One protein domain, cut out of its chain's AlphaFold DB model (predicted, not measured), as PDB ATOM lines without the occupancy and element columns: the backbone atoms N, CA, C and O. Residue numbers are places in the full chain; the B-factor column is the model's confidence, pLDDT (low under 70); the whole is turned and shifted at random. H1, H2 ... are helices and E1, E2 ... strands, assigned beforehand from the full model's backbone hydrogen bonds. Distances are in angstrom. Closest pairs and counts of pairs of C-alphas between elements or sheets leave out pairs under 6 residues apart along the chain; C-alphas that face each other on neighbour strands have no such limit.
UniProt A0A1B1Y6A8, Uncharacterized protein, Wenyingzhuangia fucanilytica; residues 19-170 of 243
ATOM      1  N   GLN A  19     -11.814  55.412  15.115       54.81
ATOM      2  CA  GLN A  19     -10.695  54.482  15.093       54.81
ATOM      3  C   GLN A  19      -9.769  54.918  13.962       54.81
ATOM      4  O   GLN A  19     -10.081  54.717  12.790       54.81
ATOM      5  N   ILE A  20      -8.651  55.538  14.332       62.66
ATOM      6  CA  ILE A  20      -7.578  55.889  13.406       62.66
ATOM      7  C   ILE A  20      -6.517  54.796  13.500       62.66
ATOM      8  O   ILE A  20      -5.902  54.605  14.550       62.66
ATOM      9  N   VAL A  21      -6.295  54.085  12.400       68.56
ATOM     10  CA  VAL A  21      -5.093  53.259  12.225       68.56
ATOM     11  C   VAL A  21      -4.075  54.137  11.502       68.56
ATOM     12  O   VAL A  21      -4.354  54.508  10.366       68.56
ATOM     13  N   PRO A  22      -2.947  54.533  12.116       64.75
ATOM     14  CA  PRO A  22      -2.000  55.425  11.458       64.75
ATOM     15  C   PRO A  22      -1.256  54.693  10.332       64.75
ATOM     16  O   PRO A  22      -0.933  53.511  10.489       64.75
ATOM     17  N   PRO A  23      -0.925  55.378   9.226       62.44
ATOM     18  CA  PRO A  23      -0.017  54.824   8.234       62.44
ATOM     19  C   PRO A  23       1.383  54.635   8.832       62.44
ATOM     20  O   PRO A  23       1.817  55.395   9.702       62.44
ATOM     21  N   THR A  24       2.112  53.636   8.347       67.81
ATOM     22  CA  THR A  24       3.552  53.493   8.604       67.81
ATOM     23  C   THR A  24       4.339  53.930   7.381       67.81
ATOM     24  O   THR A  24       3.870  53.770   6.256       67.81
ATOM     25  N   TYR A  25       5.536  54.469   7.603       60.91
ATOM     26  CA  TYR A  25       6.425  54.926   6.545       60.91
ATOM     27  C   TYR A  25       7.871  54.600   6.916       60.91
ATOM     28  O   TYR A  25       8.365  55.011   7.966       60.91
ATOM     29  N   SER A  26       8.547  53.836   6.067       65.19
ATOM     30  CA  SER A  26       9.970  53.532   6.207       65.19
ATOM     31  C   SER A  26      10.620  53.533   4.841       65.19
ATOM     32  O   SER A  26      10.025  53.040   3.881       65.19
ATOM     33  N   TRP A  27      11.847  54.026   4.759       63.25
ATOM     34  CA  TRP A  27      12.579  54.035   3.508       63.25
ATOM     35  C   TRP A  27      14.018  53.566   3.703       63.25
ATOM     36  O   TRP A  27      14.583  53.686   4.789       63.25
ATOM     37  N   SER A  28      14.599  53.004   2.647       65.94
ATOM     38  CA  SER A  28      16.023  52.677   2.593       65.94
ATOM     39  C   SER A  28      16.651  53.265   1.333       65.94
ATOM     40  O   SER A  28      16.015  53.329   0.278       65.94
ATOM     41  N   ASN A  29      17.890  53.735   1.462       68.12
ATOM     42  CA  ASN A  29      18.712  54.158   0.336       68.12
ATOM     43  C   ASN A  29      19.885  53.196   0.218       68.12
ATOM     44  O   ASN A  29      20.567  52.901   1.200       68.12
ATOM     45  N   LYS A  30      20.106  52.709  -0.998       64.31
ATOM     46  CA  LYS A  30      21.305  51.955  -1.340       64.31
ATOM     47  C   LYS A  30      22.372  52.936  -1.805       64.31
ATOM     48  O   LYS A  30      22.543  53.138  -3.002       64.31
ATOM     49  N   ALA A  31      23.060  53.551  -0.849       67.69
ATOM     50  CA  ALA A  31      24.302  54.234  -1.161       67.69
ATOM     51  C   ALA A  31      25.410  53.211  -1.373       67.69
ATOM     52  O   ALA A  31      25.543  52.250  -0.612       67.69
ATOM     53  N   ASP A  32      26.234  53.451  -2.386       66.19
ATOM     54  CA  ASP A  32      27.422  52.635  -2.622       66.19
ATOM     55  C   ASP A  32      28.516  52.912  -1.575       66.19
ATOM     56  O   ASP A  32      29.406  52.074  -1.356       66.19
ATOM     57  N   TYR A  33      28.431  54.063  -0.894       75.44
ATOM     58  CA  TYR A  33      29.426  54.539   0.058       75.44
ATOM     59  C   TYR A  33      28.798  55.016   1.377       75.44
ATOM     60  O   TYR A  33      27.876  55.829   1.403       75.44
ATOM     61  N   GLU A  34      29.381  54.556   2.485       79.06
ATOM     62  CA  GLU A  34      29.131  55.068   3.833       79.06
ATOM     63  C   GLU A  34      30.476  55.485   4.439       79.06
ATOM     64  O   GLU A  34      31.398  54.670   4.569       79.06
ATOM     65  N   ILE A  35      30.612  56.768   4.766       74.06
ATOM     66  CA  ILE A  35      31.848  57.359   5.285       74.06
ATOM     67  C   ILE A  35      31.525  57.935   6.656       74.06
ATOM     68  O   ILE A  35      30.730  58.853   6.759       74.06
ATOM     69  N   ASN A  36      32.101  57.382   7.725       74.94
ATOM     70  CA  ASN A  36      31.816  57.800   9.108       74.94
ATOM     71  C   ASN A  36      30.321  57.764   9.508       74.94
ATOM     72  O   ASN A  36      29.894  58.551  10.344       74.94
ATOM     73  N   GLY A  37      29.526  56.852   8.938       74.31
ATOM     74  CA  GLY A  37      28.072  56.806   9.162       74.31
ATOM     75  C   GLY A  37      27.270  57.741   8.251       74.31
ATOM     76  O   GLY A  37      26.047  57.788   8.341       74.31
ATOM     77  N   GLU A  38      27.943  58.479   7.367       83.56
ATOM     78  CA  GLU A  38      27.322  59.396   6.420       83.56
ATOM     79  C   GLU A  38      27.072  58.714   5.078       83.56
ATOM     80  O   GLU A  38      27.991  58.191   4.432       83.56
ATOM     81  N   VAL A  39      25.829  58.800   4.617       86.88
ATOM     82  CA  VAL A  39      25.416  58.351   3.288       86.88
ATOM     83  C   VAL A  39      26.101  59.231   2.241       86.88
ATOM     84  O   VAL A  39      25.858  60.436   2.175       86.88
ATOM     85  N   THR A  40      26.984  58.640   1.437       88.94
ATOM     86  CA  THR A  40      27.825  59.372   0.484       88.94
ATOM     87  C   THR A  40      27.634  58.851  -0.937       88.94
ATOM     88  O   THR A  40      27.521  57.648  -1.165       88.94
ATOM     89  N   PHE A  41      27.666  59.768  -1.895       91.62
ATOM     90  CA  PHE A  41      27.634  59.503  -3.328       91.62
ATOM     91  C   PHE A  41      28.694  60.326  -4.063       91.62
ATOM     92  O   PHE A  41      29.278  61.254  -3.496       91.62
ATOM     93  N   LYS A  42      28.894  60.031  -5.345       92.81
ATOM     94  CA  LYS A  42      29.640  60.874  -6.289       92.81
ATOM     95  C   LYS A  42      28.754  61.339  -7.453       92.81
ATOM     96  O   LYS A  42      27.690  60.760  -7.687       92.81
ATOM     97  N   PRO A  43      29.181  62.370  -8.203       94.94
ATOM     98  CA  PRO A  43      28.545  62.719  -9.470       94.94
ATOM     99  C   PRO A  43      28.403  61.495 -10.393       94.94
ATOM    100  O   PRO A  43      29.287  60.635 -10.430       94.94
ATOM    101  N   GLY A  44      27.258  61.389 -11.068       93.44
ATOM    102  CA  GLY A  44      26.903  60.259 -11.932       93.44
ATOM    103  C   GLY A  44      26.263  59.059 -11.218       93.44
ATOM    104  O   GLY A  44      25.632  58.233 -11.883       93.44
ATOM    105  N   ASP A  45      26.354  58.959  -9.886       92.75
ATOM    106  CA  ASP A  45      25.728  57.859  -9.141       92.75
ATOM    107  C   ASP A  45      24.197  57.899  -9.225       92.75
ATOM    108  O   ASP A  45      23.564  58.944  -9.409       92.75
ATOM    109  N   MET A  46      23.578  56.732  -9.035       91.31
ATOM    110  CA  MET A  46      22.131  56.594  -8.942       91.31
ATOM    111  C   MET A  46      21.712  56.332  -7.497       91.31
ATOM    112  O   MET A  46      21.919  55.245  -6.961       91.31
ATOM    113  N   ILE A  47      21.029  57.299  -6.894       90.00
ATOM    114  CA  ILE A  47      20.348  57.115  -5.616       90.00
ATOM    115  C   ILE A  47      19.115  56.250  -5.868       90.00
ATOM    116  O   ILE A  47      18.220  56.663  -6.606       90.00
ATOM    117  N   SER A  48      19.059  55.063  -5.262       87.94
ATOM    118  CA  SER A  48      17.898  54.169  -5.332       87.94
ATOM    119  C   SER A  48      17.162  54.164  -4.002       87.94
ATOM    120  O   SER A  48      17.737  53.799  -2.977       87.94
ATOM    121  N   VAL A  49      15.891  54.552  -4.037       86.44
ATOM    122  CA  VAL A  49      15.034  54.679  -2.858       86.44
ATOM    123  C   VAL A  49      13.931  53.638  -2.935       86.44
ATOM    124  O   VAL A  49      13.204  53.562  -3.926       86.44
ATOM    125  N   GLU A  50      13.794  52.861  -1.869       87.62
ATOM    126  CA  GLU A  50      12.643  51.998  -1.636       87.62
ATOM    127  C   GLU A  50      11.862  52.540  -0.448       87.62
ATOM    128  O   GLU A  50      12.430  52.781   0.617       87.62
ATOM    129  N   ILE A  51      10.561  52.731  -0.640       84.94
ATOM    130  CA  ILE A  51       9.625  53.208   0.369       84.94
ATOM    131  C   ILE A  51       8.623  52.096   0.625       84.94
ATOM    132  O   ILE A  51       7.905  51.674  -0.279       84.94
ATOM    133  N   THR A  52       8.544  51.667   1.877       86.94
ATOM    134  CA  THR A  52       7.512  50.758   2.368       86.94
ATOM    135  C   THR A  52       6.527  51.545   3.220       86.94
ATOM    136  O   THR A  52       6.925  52.260   4.143       86.94
ATOM    137  N   TYR A  53       5.243  51.404   2.915       86.06
ATOM    138  CA  TYR A  53       4.160  52.086   3.595       86.06
ATOM    139  C   TYR A  53       2.945  51.187   3.807       86.06
ATOM    140  O   TYR A  53       2.672  50.261   3.045       86.06
ATOM    141  N   THR A  54       2.169  51.507   4.837       86.88
ATOM    142  CA  THR A  54       0.812  50.979   5.014       86.88
ATOM    143  C   THR A  54      -0.174  52.132   4.984       86.88
ATOM    144  O   THR A  54       0.122  53.218   5.476       86.88
ATOM    145  N   LEU A  55      -1.337  51.914   4.373       85.12
ATOM    146  CA  LEU A  55      -2.444  52.859   4.461       85.12
ATOM    147  C   LEU A  55      -3.295  52.505   5.673       85.12
ATOM    148  O   LEU A  55      -3.547  51.332   5.953       85.12
ATOM    149  N   GLY A  56      -3.685  53.546   6.393       86.00
ATOM    150  CA  GLY A  56      -4.513  53.455   7.571       86.00
ATOM    151  C   GLY A  56      -5.992  53.261   7.266       86.00
ATOM    152  O   GLY A  56      -6.419  52.876   6.173       86.00
ATOM    153  N   SER A  57      -6.794  53.575   8.271       85.38
ATOM    154  CA  SER A  57      -8.227  53.794   8.104       85.38
ATOM    155  C   SER A  57      -8.675  54.890   9.056       85.38
ATOM    156  O   SER A  57      -8.129  55.019  10.156       85.38
ATOM    157  N   THR A  58      -9.678  55.648   8.626       84.38
ATOM    158  CA  THR A  58     -10.322  56.712   9.394       84.38
ATOM    159  C   THR A  58     -11.817  56.416   9.453       84.38
ATOM    160  O   THR A  58     -12.449  56.214   8.415       84.38
ATOM    161  N   ASP A  59     -12.385  56.344  10.658       84.69
ATOM    162  CA  ASP A  59     -13.814  56.058  10.881       84.69
ATOM    163  C   ASP A  59     -14.307  54.769  10.196       84.69
ATOM    164  O   ASP A  59     -15.434  54.681   9.710       84.69
ATOM    165  N   GLY A  60     -13.440  53.752  10.128       83.19
ATOM    166  CA  GLY A  60     -13.737  52.466   9.488       83.19
ATOM    167  C   GLY A  60     -13.666  52.473   7.957       83.19
ATOM    168  O   GLY A  60     -13.851  51.423   7.343       83.19
ATOM    169  N   ASN A  61     -13.355  53.613   7.334       87.31
ATOM    170  CA  ASN A  61     -13.096  53.714   5.900       87.31
ATOM    171  C   ASN A  61     -11.590  53.646   5.637       87.31
ATOM    172  O   ASN A  61     -10.805  54.312   6.312       87.31
ATOM    173  N   ALA A  62     -11.185  52.844   4.652       89.25
ATOM    174  CA  ALA A  62      -9.782  52.737   4.269       89.25
ATOM    175  C   ALA A  62      -9.258  54.081   3.744       89.25
ATOM    176  O   ALA A  62      -9.913  54.745   2.935       89.25
ATOM    177  N   ASP A  63      -8.064  54.462   4.188       89.62
ATOM    178  CA  ASP A  63      -7.354  55.599   3.615       89.62
ATOM    179  C   ASP A  63      -6.897  55.255   2.190       89.62
ATOM    180  O   ASP A  63      -6.601  54.099   1.872       89.62
ATOM    181  N   THR A  64      -6.828  56.253   1.309       90.94
ATOM    182  CA  THR A  64      -6.432  56.048  -0.092       90.94
ATOM    183  C   THR A  64      -5.091  56.698  -0.385       90.94
ATOM    184  O   THR A  64      -4.801  57.801   0.070       90.94
ATOM    185  N   PHE A  65      -4.250  56.011  -1.159       90.88
ATOM    186  CA  PHE A  65      -2.989  56.575  -1.635       90.88
ATOM    187  C   PHE A  65      -3.251  57.863  -2.421       90.88
ATOM    188  O   PHE A  65      -4.136  57.884  -3.278       90.88
ATOM    189  N   ASN A  66      -2.459  58.905  -2.165       91.12
ATOM    190  CA  ASN A  66      -2.473  60.113  -2.981       91.12
ATOM    191  C   ASN A  66      -1.188  60.204  -3.810       91.12
ATOM    192  O   ASN A  66      -1.215  59.957  -5.015       91.12
ATOM    193  N   PHE A  67      -0.054  60.471  -3.161       89.75
ATOM    194  CA  PHE A  67       1.243  60.459  -3.824       89.75
ATOM    195  C   PHE A  67       2.376  60.127  -2.859       89.75
ATOM    196  O   PHE A  67       2.278  60.309  -1.646       89.75
ATOM    197  N   VAL A  68       3.489  59.700  -3.441       88.62
ATOM    198  CA  VAL A  68       4.806  59.705  -2.812       88.62
ATOM    199  C   VAL A  68       5.678  60.672  -3.595       88.62
ATOM    200  O   VAL A  68       5.551  60.762  -4.811       88.62
ATOM    201  N   LEU A  69       6.524  61.424  -2.903       88.00
ATOM    202  CA  LEU A  69       7.474  62.362  -3.486       88.00
ATOM    203  C   LEU A  69       8.873  61.986  -3.018       88.00
ATOM    204  O   LEU A  69       9.098  61.848  -1.820       88.00
ATOM    205  N   ILE A  70       9.801  61.888  -3.962       88.12
ATOM    206  CA  ILE A  70      11.229  61.720  -3.705       88.12
ATOM    207  C   ILE A  70      11.969  62.839  -4.437       88.12
ATOM    208  O   ILE A  70      11.744  63.050  -5.630       88.12
ATOM    209  N   SER A  71      12.840  63.575  -3.755       89.31
ATOM    210  CA  SER A  71      13.604  64.666  -4.369       89.31
ATOM    211  C   SER A  71      14.975  64.824  -3.724       89.31
ATOM    212  O   SER A  71      15.102  64.708  -2.512       89.31
ATOM    213  N   LEU A  72      15.990  65.139  -4.527       90.75
ATOM    214  CA  LEU A  72      17.275  65.619  -4.026       90.75
ATOM    215  C   LEU A  72      17.209  67.144  -3.940       90.75
ATOM    216  O   LEU A  72      16.783  67.787  -4.902       90.75
ATOM    217  N   GLN A  73      17.602  67.712  -2.807       88.94
ATOM    218  CA  GLN A  73      17.551  69.150  -2.541       88.94
ATOM    219  C   GLN A  73      18.822  69.622  -1.841       88.94
ATOM    220  O   GLN A  73      19.479  68.836  -1.160       88.94
ATOM    221  N   ASP A  74      19.139  70.904  -1.987       85.75
ATOM    222  CA  ASP A  74      20.076  71.593  -1.095       85.75
ATOM    223  C   ASP A  74      19.473  71.639   0.320       85.75
ATOM    224  O   ASP A  74      18.277  71.908   0.470       85.75
ATOM    225  N   GLU A  75      20.262  71.365   1.360       78.81
ATOM    226  CA  GLU A  75      19.816  71.428   2.753       78.81
ATOM    227  C   GLU A  75      19.189  72.780   3.126       78.81
ATOM    228  O   GLU A  75      18.183  72.809   3.846       78.81
ATOM    229  N   ALA A  76      19.728  73.890   2.615       73.88
ATOM    230  CA  ALA A  76      19.206  75.227   2.899       73.88
ATOM    231  C   ALA A  76      17.760  75.402   2.398       73.88
ATOM    232  O   ALA A  76      16.955  76.096   3.027       73.88
ATOM    233  N   GLU A  77      17.411  74.735   1.298       70.25
ATOM    234  CA  GLU A  77      16.054  74.712   0.747       70.25
ATOM    235  C   GLU A  77      15.187  73.609   1.373       70.25
ATOM    236  O   GLU A  77      13.998  73.824   1.607       70.25
ATOM    237  N   ALA A  78      15.781  72.466   1.720       61.88
ATOM    238  CA  ALA A  78      15.096  71.299   2.274       61.88
ATOM    239  C   ALA A  78      14.621  71.463   3.726       61.88
ATOM    240  O   ALA A  78      13.779  70.695   4.189       61.88
ATOM    241  N   ASN A  79      15.129  72.456   4.460       62.56
ATOM    242  CA  ASN A  79      14.610  72.817   5.785       62.56
ATOM    243  C   ASN A  79      13.224  73.491   5.742       62.56
ATOM    244  O   ASN A  79      12.672  73.782   6.798       62.56
ATOM    245  N   LYS A  80      12.656  73.740   4.555       62.00
ATOM    246  CA  LYS A  80      11.300  74.273   4.377       62.00
ATOM    247  C   LYS A  80      10.330  73.110   4.149       62.00
ATOM    248  O   LYS A  80      10.083  72.698   3.013       62.00
ATOM    249  N   GLY A  81       9.806  72.545   5.233       57.81
ATOM    250  CA  GLY A  81       8.888  71.412   5.172       57.81
ATOM    251  C   GLY A  81       7.519  71.782   4.592       57.81
ATOM    252  O   GLY A  81       7.150  72.950   4.482       57.81
ATOM    253  N   ALA A  82       6.705  70.770   4.278       56.69
ATOM    254  CA  ALA A  82       5.306  70.972   3.867       56.69
ATOM    255  C   ALA A  82       4.425  71.632   4.952       56.69
ATOM    256  O   ALA A  82       3.336  72.113   4.650       56.69
ATOM    257  N   LEU A  83       4.886  71.640   6.209       55.09
ATOM    258  CA  LEU A  83       4.215  72.269   7.350       55.09
ATOM    259  C   LEU A  83       4.700  73.704   7.624       55.09
ATOM    260  O   LEU A  83       4.093  74.398   8.439       55.09
ATOM    261  N   ASP A  84       5.756  74.155   6.943       58.38
ATOM    262  CA  ASP A  84       6.245  75.529   7.025       58.38
ATOM    263  C   ASP A  84       5.516  76.421   6.008       58.38
ATOM    264  O   ASP A  84       4.954  75.950   5.018       58.38
ATOM    265  N   SER A  85       5.534  77.742   6.216       52.34
ATOM    266  CA  SER A  85       4.786  78.733   5.415       52.34
ATOM    267  C   SER A  85       5.218  78.863   3.942       52.34
ATOM    268  O   SER A  85       4.803  79.797   3.258       52.34
ATOM    269  N   GLY A  86       6.063  77.962   3.446       56.59
ATOM    270  CA  GLY A  86       6.565  77.955   2.081       56.59
ATOM    271  C   GLY A  86       7.118  76.587   1.721       56.59
ATOM    272  O   GLY A  86       8.328  76.399   1.726       56.59
ATOM    273  N   TRP A  87       6.233  75.642   1.403       60.22
ATOM    274  CA  TRP A  87       6.617  74.358   0.819       60.22
ATOM    275  C   TRP A  87       7.464  74.594  -0.443       60.22
ATOM    276  O   TRP A  87       6.948  75.053  -1.465       60.22
ATOM    277  N   SER A  88       8.767  74.318  -0.359       62.44
ATOM    278  CA  SER A  88       9.719  74.464  -1.464       62.44
ATOM    279  C   SER A  88      10.175  73.082  -1.908       62.44
ATOM    280  O   SER A  88      11.067  72.472  -1.325       62.44
ATOM    281  N   ASN A  89       9.574  72.584  -2.986       68.56
ATOM    282  CA  ASN A  89      10.090  71.415  -3.689       68.56
ATOM    283  C   ASN A  89      11.012  71.853  -4.817       68.56
ATOM    284  O   ASN A  89      10.739  71.575  -5.982       68.56
ATOM    285  N   THR A  90      12.073  72.581  -4.481       82.56
ATOM    286  CA  THR A  90      13.059  72.995  -5.478       82.56
ATOM    287  C   THR A  90      14.128  71.907  -5.561       82.56
ATOM    288  O   THR A  90      14.942  71.807  -4.642       82.56
ATOM    289  N   PRO A  91      14.095  71.015  -6.571       87.25
ATOM    290  CA  PRO A  91      15.138  70.013  -6.731       87.25
ATOM    291  C   PRO A  91      16.479  70.691  -7.024       87.25
ATOM    292  O   PRO A  91      16.513  71.794  -7.576       87.25
ATOM    293  N   VAL A  92      17.584  70.012  -6.708       89.06
ATOM    294  CA  VAL A  92      18.912  70.451  -7.160       89.06
ATOM    295  C   VAL A  92      18.909  70.577  -8.683       89.06
ATOM    296  O   VAL A  92      18.319  69.737  -9.375       89.06
ATOM    297  N   GLU A  93      19.570  71.610  -9.207       89.06
ATOM    298  CA  GLU A  93      19.715  71.822 -10.647       89.06
ATOM    299  C   GLU A  93      20.212  70.545 -11.346       89.06
ATOM    300  O   GLU A  93      21.111  69.857 -10.869       89.06
ATOM    301  N   GLY A  94      19.587  70.196 -12.473       87.44
ATOM    302  CA  GLY A  94      19.885  68.958 -13.200       87.44
ATOM    303  C   GLY A  94      19.192  67.706 -12.651       87.44
ATOM    304  O   GLY A  94      19.304  66.645 -13.261       87.44
ATOM    305  N   THR A  95      18.430  67.808 -11.557       90.94
ATOM    306  CA  THR A  95      17.566  66.728 -11.057       90.94
ATOM    307  C   THR A  95      16.082  67.063 -11.195       90.94
ATOM    308  O   THR A  95      15.686  68.198 -11.456       90.94
ATOM    309  N   THR A  96      15.232  66.047 -11.039       90.38
ATOM    310  CA  THR A  96      13.773  66.196 -11.051       90.38
ATOM    311  C   THR A  96      13.180  65.421  -9.890       90.38
ATOM    312  O   THR A  96      13.514  64.241  -9.727       90.38
ATOM    313  N   SER A  97      12.243  66.027  -9.168       90.75
ATOM    314  CA  SER A  97      11.413  65.309  -8.207       90.75
ATOM    315  C   SER A  97      10.692  64.132  -8.872       90.75
ATOM    316  O   SER A  97      10.252  64.214 -10.023       90.75
ATOM    317  N   LYS A  98      10.585  63.017  -8.155       92.69
ATOM    318  CA  LYS A  98       9.931  61.790  -8.605       92.69
ATOM    319  C   LYS A  98       8.648  61.574  -7.823       92.69
ATOM    320  O   LYS A  98       8.640  61.697  -6.602       92.69
ATOM    321  N   PHE A  99       7.601  61.194  -8.547       92.75
ATOM    322  CA  PHE A  99       6.295  60.859  -7.989       92.75
ATOM    323  C   PHE A  99       5.938  59.416  -8.344       92.75
ATOM    324  O   PHE A  99       5.165  59.190  -9.280       92.75
ATOM    325  N   PRO A 100       6.570  58.419  -7.702       91.75
ATOM    326  CA  PRO A 100       6.251  57.037  -8.003       91.75
ATOM    327  C   PRO A 100       4.802  56.733  -7.592       91.75
ATOM    328  O   PRO A 100       4.295  57.235  -6.586       91.75
ATOM    329  N   GLY A 101       4.125  55.924  -8.405       91.19
ATOM    330  CA  GLY A 101       2.762  55.480  -8.122       91.19
ATOM    331  C   GLY A 101       2.689  54.520  -6.928       91.19
ATOM    332  O   GLY A 101       3.723  54.135  -6.366       91.19
ATOM    333  N   PRO A 102       1.473  54.091  -6.550       88.75
ATOM    334  CA  PRO A 102       1.314  53.091  -5.510       88.75
ATOM    335  C   PRO A 102       1.882  51.764  -6.008       88.75
ATOM    336  O   PRO A 102       1.443  51.239  -7.033       88.75
ATOM    337  N   GLY A 103       2.878  51.233  -5.309       86.75
ATOM    338  CA  GLY A 103       3.459  49.948  -5.667       86.75
ATOM    339  C   GLY A 103       2.779  48.777  -4.954       86.75
ATOM    340  O   GLY A 103       1.959  48.942  -4.044       86.75
ATOM    341  N   THR A 104       3.079  47.565  -5.414       86.81
ATOM    342  CA  THR A 104       2.429  46.341  -4.932       86.81
ATOM    343  C   THR A 104       2.748  46.094  -3.460       86.81
ATOM    344  O   THR A 104       3.905  46.135  -3.055       86.81
ATOM    345  N   GLY A 105       1.720  45.813  -2.653       84.56
ATOM    346  CA  GLY A 105       1.898  45.498  -1.231       84.56
ATOM    347  C   GLY A 105       2.367  46.676  -0.372       84.56
ATOM    348  O   GLY A 105       2.889  46.444   0.712       84.56
ATOM    349  N   GLY A 106       2.198  47.916  -0.845       85.31
ATOM    350  CA  GLY A 106       2.653  49.103  -0.118       85.31
ATOM    351  C   GLY A 106       4.151  49.369  -0.257       85.31
ATOM    352  O   GLY A 106       4.717  50.085   0.554       85.31
ATOM    353  N   VAL A 107       4.812  48.803  -1.270       88.50
ATOM    354  CA  VAL A 107       6.229  49.069  -1.550       88.50
ATOM    355  C   VAL A 107       6.344  49.808  -2.869       88.50
ATOM    356  O   VAL A 107       5.907  49.292  -3.891       88.50
ATOM    357  N   THR A 108       6.944  50.996  -2.864       90.38
ATOM    358  CA  THR A 108       7.227  51.778  -4.071       90.38
ATOM    359  C   THR A 108       8.706  52.126  -4.162       90.38
ATOM    360  O   THR A 108       9.399  52.211  -3.148       90.38
ATOM    361  N   THR A 109       9.212  52.309  -5.377       89.88
ATOM    362  CA  THR A 109      10.623  52.614  -5.623       89.88
ATOM    363  C   THR A 109      10.765  53.794  -6.572       89.88
ATOM    364  O   THR A 109       9.944  54.003  -7.469       89.88
ATOM    365  N   ALA A 110      11.825  54.575  -6.393       90.81
ATOM    366  CA  ALA A 110      12.268  55.529  -7.398       90.81
ATOM    367  C   ALA A 110      13.785  55.680  -7.368       90.81
ATOM    368  O   ALA A 110      14.454  55.291  -6.410       90.81
ATOM    369  N   SER A 111      14.312  56.285  -8.425       91.19
ATOM    370  CA  SER A 111      15.720  56.629  -8.506       91.19
ATOM    371  C   SER A 111      15.943  58.071  -8.945       91.19
ATOM    372  O   SER A 111      15.161  58.652  -9.707       91.19
ATOM    373  N   ILE A 112      17.031  58.649  -8.438       92.25
ATOM    374  CA  ILE A 112      17.535  59.969  -8.812       92.25
ATOM    375  C   ILE A 112      18.996  59.802  -9.216       92.25
ATOM    376  O   ILE A 112      19.806  59.315  -8.432       92.25
ATOM    377  N   THR A 113      19.330  60.211 -10.436       94.00
ATOM    378  CA  THR A 113      20.722  60.300 -10.881       94.00
ATOM    379  C   THR A 113      21.317  61.615 -10.412       94.00
ATOM    380  O   THR A 113      20.707  62.672 -10.585       94.00
ATOM    381  N   ILE A 114      22.508  61.542  -9.832       93.44
ATOM    382  CA  ILE A 114      23.273  62.701  -9.400       93.44
ATOM    383  C   ILE A 114      23.913  63.349 -10.634       93.44
ATOM    384  O   ILE A 114      24.655  62.673 -11.347       93.44
ATOM    385  N   PRO A 115      23.649  64.637 -10.915       94.50
ATOM    386  CA  PRO A 115      24.215  65.316 -12.075       94.50
ATOM    387  C   PRO A 115      25.741  65.347 -12.019       94.50
ATOM    388  O   PRO A 115      26.318  65.585 -10.963       94.50
ATOM    389  N   GLU A 116      26.399  65.194 -13.167       93.94
ATOM    390  CA  GLU A 116      27.862  65.334 -13.273       93.94
ATOM    391  C   GLU A 116      28.351  66.732 -12.860       93.94
ATOM    392  O   GLU A 116      29.465  66.902 -12.375       93.94
ATOM    393  N   SER A 117      27.504  67.749 -13.039       92.31
ATOM    394  CA  SER A 117      27.793  69.151 -12.734       92.31
ATOM    395  C   SER A 117      27.437  69.569 -11.306       92.31
ATOM    396  O   SER A 117      27.458  70.762 -11.008       92.31
ATOM    397  N   ILE A 118      27.037  68.634 -10.440       92.19
ATOM    398  CA  ILE A 118      26.599  68.971  -9.085       92.19
ATOM    399  C   ILE A 118      27.756  69.539  -8.255       92.19
ATOM    400  O   ILE A 118      28.895  69.075  -8.336       92.19
ATOM    401  N   ALA A 119      27.462  70.541  -7.427       91.69
ATOM    402  CA  ALA A 119      28.441  71.065  -6.487       91.69
ATOM    403  C   ALA A 119      28.781  70.002  -5.426       91.69
ATOM    404  O   ALA A 119      27.913  69.281  -4.935       91.69
ATOM    405  N   LEU A 120      30.055  69.891  -5.066       91.50
ATOM    406  CA  LEU A 120      30.518  68.881  -4.115       91.50
ATOM    407  C   LEU A 120      30.358  69.388  -2.682       91.50
ATOM    408  O   LEU A 120      30.735  70.523  -2.394       91.50
ATOM    409  N   SER A 121      29.912  68.538  -1.761       89.19
ATOM    410  CA  SER A 121      29.785  68.871  -0.332       89.19
ATOM    411  C   SER A 121      31.123  69.202   0.336       89.19
ATOM    412  O   SER A 121      31.156  69.771   1.416       89.19
ATOM    413  N   SER A 122      32.250  68.845  -0.281       82.50
ATOM    414  CA  SER A 122      33.586  69.231   0.182       82.50
ATOM    415  C   SER A 122      34.043  70.603  -0.308       82.50
ATOM    416  O   SER A 122      34.980  71.173   0.248       82.50
ATOM    417  N   SER A 123      33.402  71.146  -1.347       81.12
ATOM    418  CA  SER A 123      33.787  72.431  -1.943       81.12
ATOM    419  C   SER A 123      33.331  73.639  -1.121       81.12
ATOM    420  O   SER A 123      33.848  74.741  -1.296       81.12
ATOM    421  N   THR A 124      32.370  73.436  -0.221       76.38
ATOM    422  CA  THR A 124      31.735  74.468   0.602       76.38
ATOM    423  C   THR A 124      31.359  73.851   1.946       76.38
ATOM    424  O   THR A 124      30.734  72.799   1.991       76.38
ATOM    425  N   THR A 125      31.758  74.484   3.051       68.81
ATOM    426  CA  THR A 125      31.609  73.917   4.408       68.81
ATOM    427  C   THR A 125      30.161  73.703   4.837       68.81
ATOM    428  O   THR A 125      29.916  72.867   5.700       68.81
ATOM    429  N   ASP A 126      29.229  74.427   4.218       71.75
ATOM    430  CA  ASP A 126      27.812  74.432   4.590       71.75
ATOM    431  C   ASP A 126      26.921  73.751   3.538       71.75
ATOM    432  O   ASP A 126      25.701  73.735   3.681       71.75
ATOM    433  N   LEU A 127      27.503  73.198   2.466       81.69
ATOM    434  CA  LEU A 127      26.726  72.524   1.431       81.69
ATOM    435  C   LEU A 127      26.537  71.055   1.787       81.69
ATOM    436  O   LEU A 127      27.386  70.200   1.510       81.69
ATOM    437  N   THR A 128      25.370  70.748   2.329       85.19
ATOM    438  CA  THR A 128      24.880  69.375   2.383       85.19
ATOM    439  C   THR A 128      23.619  69.238   1.547       85.19
ATOM    440  O   THR A 128      22.920  70.210   1.254       85.19
ATOM    441  N   TYR A 129      23.350  68.014   1.107       90.12
ATOM    442  CA  TYR A 129      22.143  67.707   0.363       90.12
ATOM    443  C   TYR A 129      21.200  66.906   1.240       90.12
ATOM    444  O   TYR A 129      21.616  66.178   2.141       90.12
ATOM    445  N   ARG A 130      19.910  66.988   0.937       88.31
ATOM    446  CA  ARG A 130      18.896  66.148   1.558       88.31
ATOM    447  C   ARG A 130      18.142  65.357   0.514       88.31
ATOM    448  O   ARG A 130      17.710  65.885  -0.512       88.31
ATOM    449  N   LEU A 131      17.962  64.078   0.810       87.00
ATOM    450  CA  LEU A 131      16.998  63.244   0.124       87.00
ATOM    451  C   LEU A 131      15.651  63.412   0.825       87.00
ATOM    452  O   LEU A 131      15.398  62.841   1.889       87.00
ATOM    453  N   LEU A 132      14.805  64.224   0.212       83.88
ATOM    454  CA  LEU A 132      13.443  64.461   0.633       83.88
ATOM    455  C   LEU A 132      12.578  63.270   0.235       83.88
ATOM    456  O   LEU A 132      12.511  62.941  -0.949       83.88
ATOM    457  N   ASN A 133      11.887  62.666   1.199       82.25
ATOM    458  CA  ASN A 133      10.913  61.620   0.924       82.25
ATOM    459  C   ASN A 133       9.614  61.897   1.693       82.25
ATOM    460  O   ASN A 133       9.613  61.915   2.924       82.25
ATOM    461  N   TYR A 134       8.509  62.085   0.973       82.38
ATOM    462  CA  TYR A 134       7.189  62.349   1.545       82.38
ATOM    463  C   TYR A 134       6.151  61.359   1.040       82.38
ATOM    464  O   TYR A 134       6.183  60.934  -0.114       82.38
ATOM    465  N   MET A 135       5.166  61.085   1.889       85.19
ATOM    466  CA  MET A 135       3.949  60.376   1.523       85.19
ATOM    467  C   MET A 135       2.726  61.206   1.904       85.19
ATOM    468  O   MET A 135       2.635  61.746   3.010       85.19
ATOM    469  N   ALA A 136       1.773  61.259   0.982       87.50
ATOM    470  CA  ALA A 136       0.453  61.818   1.186       87.50
ATOM    471  C   ALA A 136      -0.628  60.777   0.863       87.50
ATOM    472  O   ALA A 136      -0.489  59.945  -0.040       87.50
ATOM    473  N   TYR A 137      -1.731  60.850   1.592       88.88
ATOM    474  CA  TYR A 137      -2.899  59.989   1.456       88.88
ATOM    475  C   TYR A 137      -4.172  60.804   1.689       88.88
ATOM    476  O   TYR A 137      -4.115  61.891   2.262       88.88
ATOM    477  N   ASN A 138      -5.325  60.293   1.264       90.81
ATOM    478  CA  ASN A 138      -6.611  60.880   1.627       90.81
ATOM    479  C   ASN A 138      -7.272  60.065   2.736       90.81
ATOM    480  O   ASN A 138      -7.413  58.843   2.620       90.81
ATOM    481  N   LYS A 139      -7.696  60.745   3.804       87.62
ATOM    482  CA  LYS A 139      -8.344  60.108   4.958       87.62
ATOM    483  C   LYS A 139      -9.711  59.546   4.595       87.62
ATOM    484  O   LYS A 139     -10.522  60.247   3.992       87.62
ATOM    485  N   GLY A 140      -9.970  58.298   4.984       84.81
ATOM    486  CA  GLY A 140     -11.282  57.656   4.873       84.81
ATOM    487  C   GLY A 140     -11.881  57.661   3.461       84.81
ATOM    488  O   GLY A 140     -13.101  57.695   3.317       84.81
ATOM    489  N   GLY A 141     -11.042  57.700   2.420       76.00
ATOM    490  CA  GLY A 141     -11.478  57.793   1.023       76.00
ATOM    491  C   GLY A 141     -12.009  59.166   0.588       76.00
ATOM    492  O   GLY A 141     -12.561  59.275  -0.506       76.00
ATOM    493  N   GLY A 142     -11.851  60.203   1.415       83.69
ATOM    494  CA  GLY A 142     -12.209  61.582   1.086       83.69
ATOM    495  C   GLY A 142     -11.263  62.242   0.075       83.69
ATOM    496  O   GLY A 142     -10.419  61.598  -0.543       83.69
ATOM    497  N   SER A 143     -11.399  63.559  -0.088       83.75
ATOM    498  CA  SER A 143     -10.537  64.390  -0.949       83.75
ATOM    499  C   SER A 143      -9.505  65.218  -0.173       83.75
ATOM    500  O   SER A 143      -8.710  65.933  -0.781       83.75
ATOM    501  N   GLU A 144      -9.529  65.157   1.160       84.25
ATOM    502  CA  GLU A 144      -8.586  65.883   2.004       84.25
ATOM    503  C   GLU A 144      -7.213  65.210   1.963       84.25
ATOM    504  O   GLU A 144      -7.048  64.085   2.442       84.25
ATOM    505  N   ILE A 145      -6.227  65.928   1.426       84.31
ATOM    506  CA  ILE A 145      -4.836  65.486   1.400       84.31
ATOM    507  C   ILE A 145      -4.273  65.584   2.812       84.31
ATOM    508  O   ILE A 145      -4.131  66.669   3.371       84.31
ATOM    509  N   THR A 146      -3.912  64.439   3.372       83.94
ATOM    510  CA  THR A 146      -3.142  64.347   4.604       83.94
ATOM    511  C   THR A 146      -1.738  63.853   4.289       83.94
ATOM    512  O   THR A 146      -1.544  62.824   3.648       83.94
ATOM    513  N   TYR A 147      -0.744  64.567   4.798       79.12
ATOM    514  CA  TYR A 147       0.630  64.080   4.877       79.12
ATOM    515  C   TYR A 147       0.742  63.193   6.109       79.12
ATOM    516  O   TYR A 147       0.302  63.607   7.187       79.12
ATOM    517  N   GLY A 148       1.299  61.987   6.014       66.31
ATOM    518  CA  GLY A 148       1.460  61.257   7.264       66.31
ATOM    519  C   GLY A 148       2.082  59.880   7.257       66.31
ATOM    520  O   GLY A 148       2.372  59.280   6.227       66.31
ATOM    521  N   GLY A 149       2.260  59.460   8.511       58.03
ATOM    522  CA  GLY A 149       3.074  58.368   9.030       58.03
ATOM    523  C   GLY A 149       4.133  58.948   9.980       58.03
ATOM    524  O   GLY A 149       4.647  60.034   9.706       58.03
ATOM    525  N   PRO A 150       4.481  58.299  11.107       54.12
ATOM    526  CA  PRO A 150       5.735  58.607  11.792       54.12
ATOM    527  C   PRO A 150       6.875  58.578  10.760       54.12
ATOM    528  O   PRO A 150       6.934  57.644   9.962       54.12
ATOM    529  N   ASN A 151       7.732  59.602  10.743       51.88
ATOM    530  CA  ASN A 151       8.823  59.779   9.768       51.88
ATOM    531  C   ASN A 151       8.397  60.059   8.309       51.88
ATOM    532  O   ASN A 151       9.252  60.069   7.422       51.88
ATOM    533  N   ALA A 152       7.111  60.309   8.026       57.44
ATOM    534  CA  ALA A 152       6.668  60.771   6.708       57.44
ATOM    535  C   ALA A 152       7.155  62.209   6.480       57.44
ATOM    536  O   ALA A 152       6.480  63.180   6.821       57.44
ATOM    537  N   GLY A 153       8.372  62.319   5.952       58.91
ATOM    538  CA  GLY A 153       9.104  63.570   5.830       58.91
ATOM    539  C   GLY A 153      10.452  63.613   6.530       58.91
ATOM    540  O   GLY A 153      10.995  64.706   6.591       58.91
ATOM    541  N   ASP A 154      10.974  62.495   7.052       66.31
ATOM    542  CA  ASP A 154      12.330  62.421   7.612       66.31
ATOM    543  C   ASP A 154      13.365  62.505   6.473       66.31
ATOM    544  O   ASP A 154      13.541  61.528   5.721       66.31
ATOM    545  N   PRO A 155      13.976  63.683   6.251       73.44
ATOM    546  CA  PRO A 155      14.897  63.872   5.154       73.44
ATOM    547  C   PRO A 155      16.276  63.382   5.593       73.44
ATOM    548  O   PRO A 155      16.824  63.838   6.594       73.44
ATOM    549  N   THR A 156      16.885  62.491   4.820       80.56
ATOM    550  CA  THR A 156      18.255  62.060   5.130       80.56
ATOM    551  C   THR A 156      19.251  62.991   4.490       80.56
ATOM    552  O   THR A 156      19.166  63.283   3.295       80.56
ATOM    553  N   ILE A 157      20.228  63.392   5.291       86.31
ATOM    554  CA  ILE A 157      21.406  64.107   4.823       86.31
ATOM    555  C   ILE A 157      22.242  63.156   3.964       86.31
ATOM    556  O   ILE A 157      22.560  62.037   4.374       86.31
ATOM    557  N   VAL A 158      22.595  63.612   2.769       89.19
ATOM    558  CA  VAL A 158      23.483  62.911   1.845       89.19
ATOM    559  C   VAL A 158      24.634  63.827   1.451       89.19
ATOM    560  O   VAL A 158      24.466  65.036   1.279       89.19
ATOM    561  N   TYR A 159      25.812  63.237   1.292       90.25
ATOM    562  CA  TYR A 159      27.021  63.952   0.900       90.25
ATOM    563  C   TYR A 159      27.407  63.579  -0.519       90.25
ATOM    564  O   TYR A 159      27.402  62.401  -0.876       90.25
ATOM    565  N   ILE A 160      27.790  64.574  -1.314       91.75
ATOM    566  CA  ILE A 160      28.304  64.349  -2.663       91.75
ATOM    567  C   ILE A 160      29.779  64.720  -2.689       91.75
ATOM    568  O   ILE A 160      30.147  65.860  -2.417       91.75
ATOM    569  N   ARG A 161      30.633  63.746  -2.985       91.69
ATOM    570  CA  ARG A 161      32.095  63.870  -2.953       91.69
ATOM    571  C   ARG A 161      32.690  63.327  -4.248       91.69
ATOM    572  O   ARG A 161      32.069  62.517  -4.933       91.69
ATOM    573  N   THR A 162      33.899  63.744  -4.601       91.81
ATOM    574  CA  THR A 162      34.629  63.102  -5.701       91.81
ATOM    575  C   THR A 162      34.954  61.644  -5.375       91.81
ATOM    576  O   THR A 162      35.049  61.239  -4.213       91.81
ATOM    577  N   GLN A 163      35.215  60.846  -6.413       89.00
ATOM    578  CA  GLN A 163      35.708  59.481  -6.232       89.00
ATOM    579  C   GLN A 163      37.040  59.438  -5.462       89.00
ATOM    580  O   GLN A 163      37.270  58.507  -4.693       89.00
ATOM    581  N   GLU A 164      37.916  60.426  -5.661       85.94
ATOM    582  CA  GLU A 164      39.210  60.522  -4.978       85.94
ATOM    583  C   GLU A 164      39.028  60.745  -3.473       85.94
ATOM    584  O   GLU A 164      39.621  60.031  -2.663       85.94
ATOM    585  N   GLU A 165      38.135  61.658  -3.090       86.00
ATOM    586  CA  GLU A 165      37.791  61.905  -1.690       86.00
ATOM    587  C   GLU A 165      37.162  60.677  -1.045       86.00
ATOM    588  O   GLU A 165      37.583  60.273   0.039       86.00
ATOM    589  N   ILE A 166      36.219  60.027  -1.733       85.31
ATOM    590  CA  ILE A 166      35.618  58.773  -1.269       85.31
ATOM    591  C   ILE A 166      36.698  57.716  -1.038       85.31
ATOM    592  O   ILE A 166      36.702  57.063   0.002       85.31
ATOM    593  N   ASN A 167      37.645  57.561  -1.964       80.50
ATOM    594  CA  ASN A 167      38.740  56.604  -1.817       80.50
ATOM    595  C   ASN A 167      39.652  56.945  -0.630       80.50
ATOM    596  O   ASN A 167      40.148  56.035   0.030       80.50
ATOM    597  N   SER A 168      39.867  58.232  -0.356       76.25
ATOM    598  CA  SER A 168      40.713  58.687   0.751       76.25
ATOM    599  C   SER A 168      40.046  58.566   2.128       76.25
ATOM    600  O   SER A 168      40.726  58.278   3.111       76.25
ATOM    601  N   LEU A 169      38.726  58.757   2.203       71.62
ATOM    602  CA  LEU A 169      37.960  58.785   3.453       71.62
ATOM    603  C   LEU A 169      37.278  57.444   3.771       71.62
ATOM    604  O   LEU A 169      36.840  57.215   4.900       71.62
ATOM    605  N   SER A 170      37.163  56.542   2.795       66.06
ATOM    606  CA  SER A 170      36.526  55.243   2.984       66.06
ATOM    607  C   SER A 170      37.368  54.323   3.866       66.06
ATOM    608  O   SER A 170      38.540  54.062   3.610       66.06
TER     609      SER A 170
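This is residues 19 to 170 of the 243 residues of an uncharacterized protein of Wenyingzhuangia fucanilytica (UniProt A0A1B1Y6A8). The domain is a long, slim body of two sheets, partly face to face, with E1, E4 and E6 over the long strands E5 and E7, and with these five strands running roughly along the long axis. At one end of that axis the hairpin E2 and E3 joins the larger sheet through E9, and H2 packs on E2. The 152 printed residues hold nine named strands and two named helices in the order E1 E2 E3 E4 E5 H1 E6 E7 E8 E9 H2; the class is mostly strand, though under half of the residues are in named elements. The larger sheet, E2 E3 E5 E7 E8 E9, is branched and mixed, and the smaller, E1 E4 E6, is antiparallel. The whole is compact, with a radius of gyration of the C-alphas of 16.7 A, and elongated, spanning 55 by 32 by 24 A.

In the strongly twisted larger sheet, E7, residues 129 to 138, has E5, residues 64 to 74, on one side, antiparallel, with N 69 and O 134 2.9 A apart. On the other side are E8, residues 145 to 147, with N 146 and O 137 at 2.8 A, and E9, residues 156 to 160, with N 158 and O 129 at 2.8 A. E7 and E8 form a hairpin. E3, residues 38 to 41, is parallel to E9, with N 41 and O 159 at 2.8 A, and forms a hairpin with E2, residues 33 to 35, with N 40 and O 33 at 2.9 A. H1, residues 75 to 78, is on this sheet at a height of 8.4 A, only just over E7, with 3 C-alphas; the closest C-alphas, of Glu 75 and Tyr 129, are 5.0 A apart. H2, residues 163 to 169, is on it at 9.0 A; its closest C-alpha pair with E2 is Leu 169 and Ile 35, 6.5 A. In the smaller sheet E4, residues 46 to 54, is the inner strand between E1, residues 24 to 29, with N 52 and O 26 at 2.8 A, and E6, residues 107 to 113, with N 49 and O 110 at 2.9 A. E4 is near E5 and E7; the closest C-alphas of E5 and E6, of Ile 70 and Ala 110, are 7.3 A apart. In H2 every O i to N i+4 pair is within hydrogen-bond range; H1 is too short for one.

E1 begins at C-alpha 24, (3.552, 53.493, 8.604), and spans 17.3 A. E4 spans 26.1 A, E5 30.7 A, E6 20.6 A, E7 29.6 A and E9 12.9 A. H2 ends at C-alpha 169, (37.960, 58.785, 3.453).

The C-alphas of Asp 59 and Glu 164, the two farthest apart, are 55.5 A apart. The printed part has no cut. The links H1 to E6 and E6 to E7 are long. Mean pLDDT of the printed part is 80.8; residues 19 to 32, 78 to 89, 125, 148 to 154 and 170 are under 70.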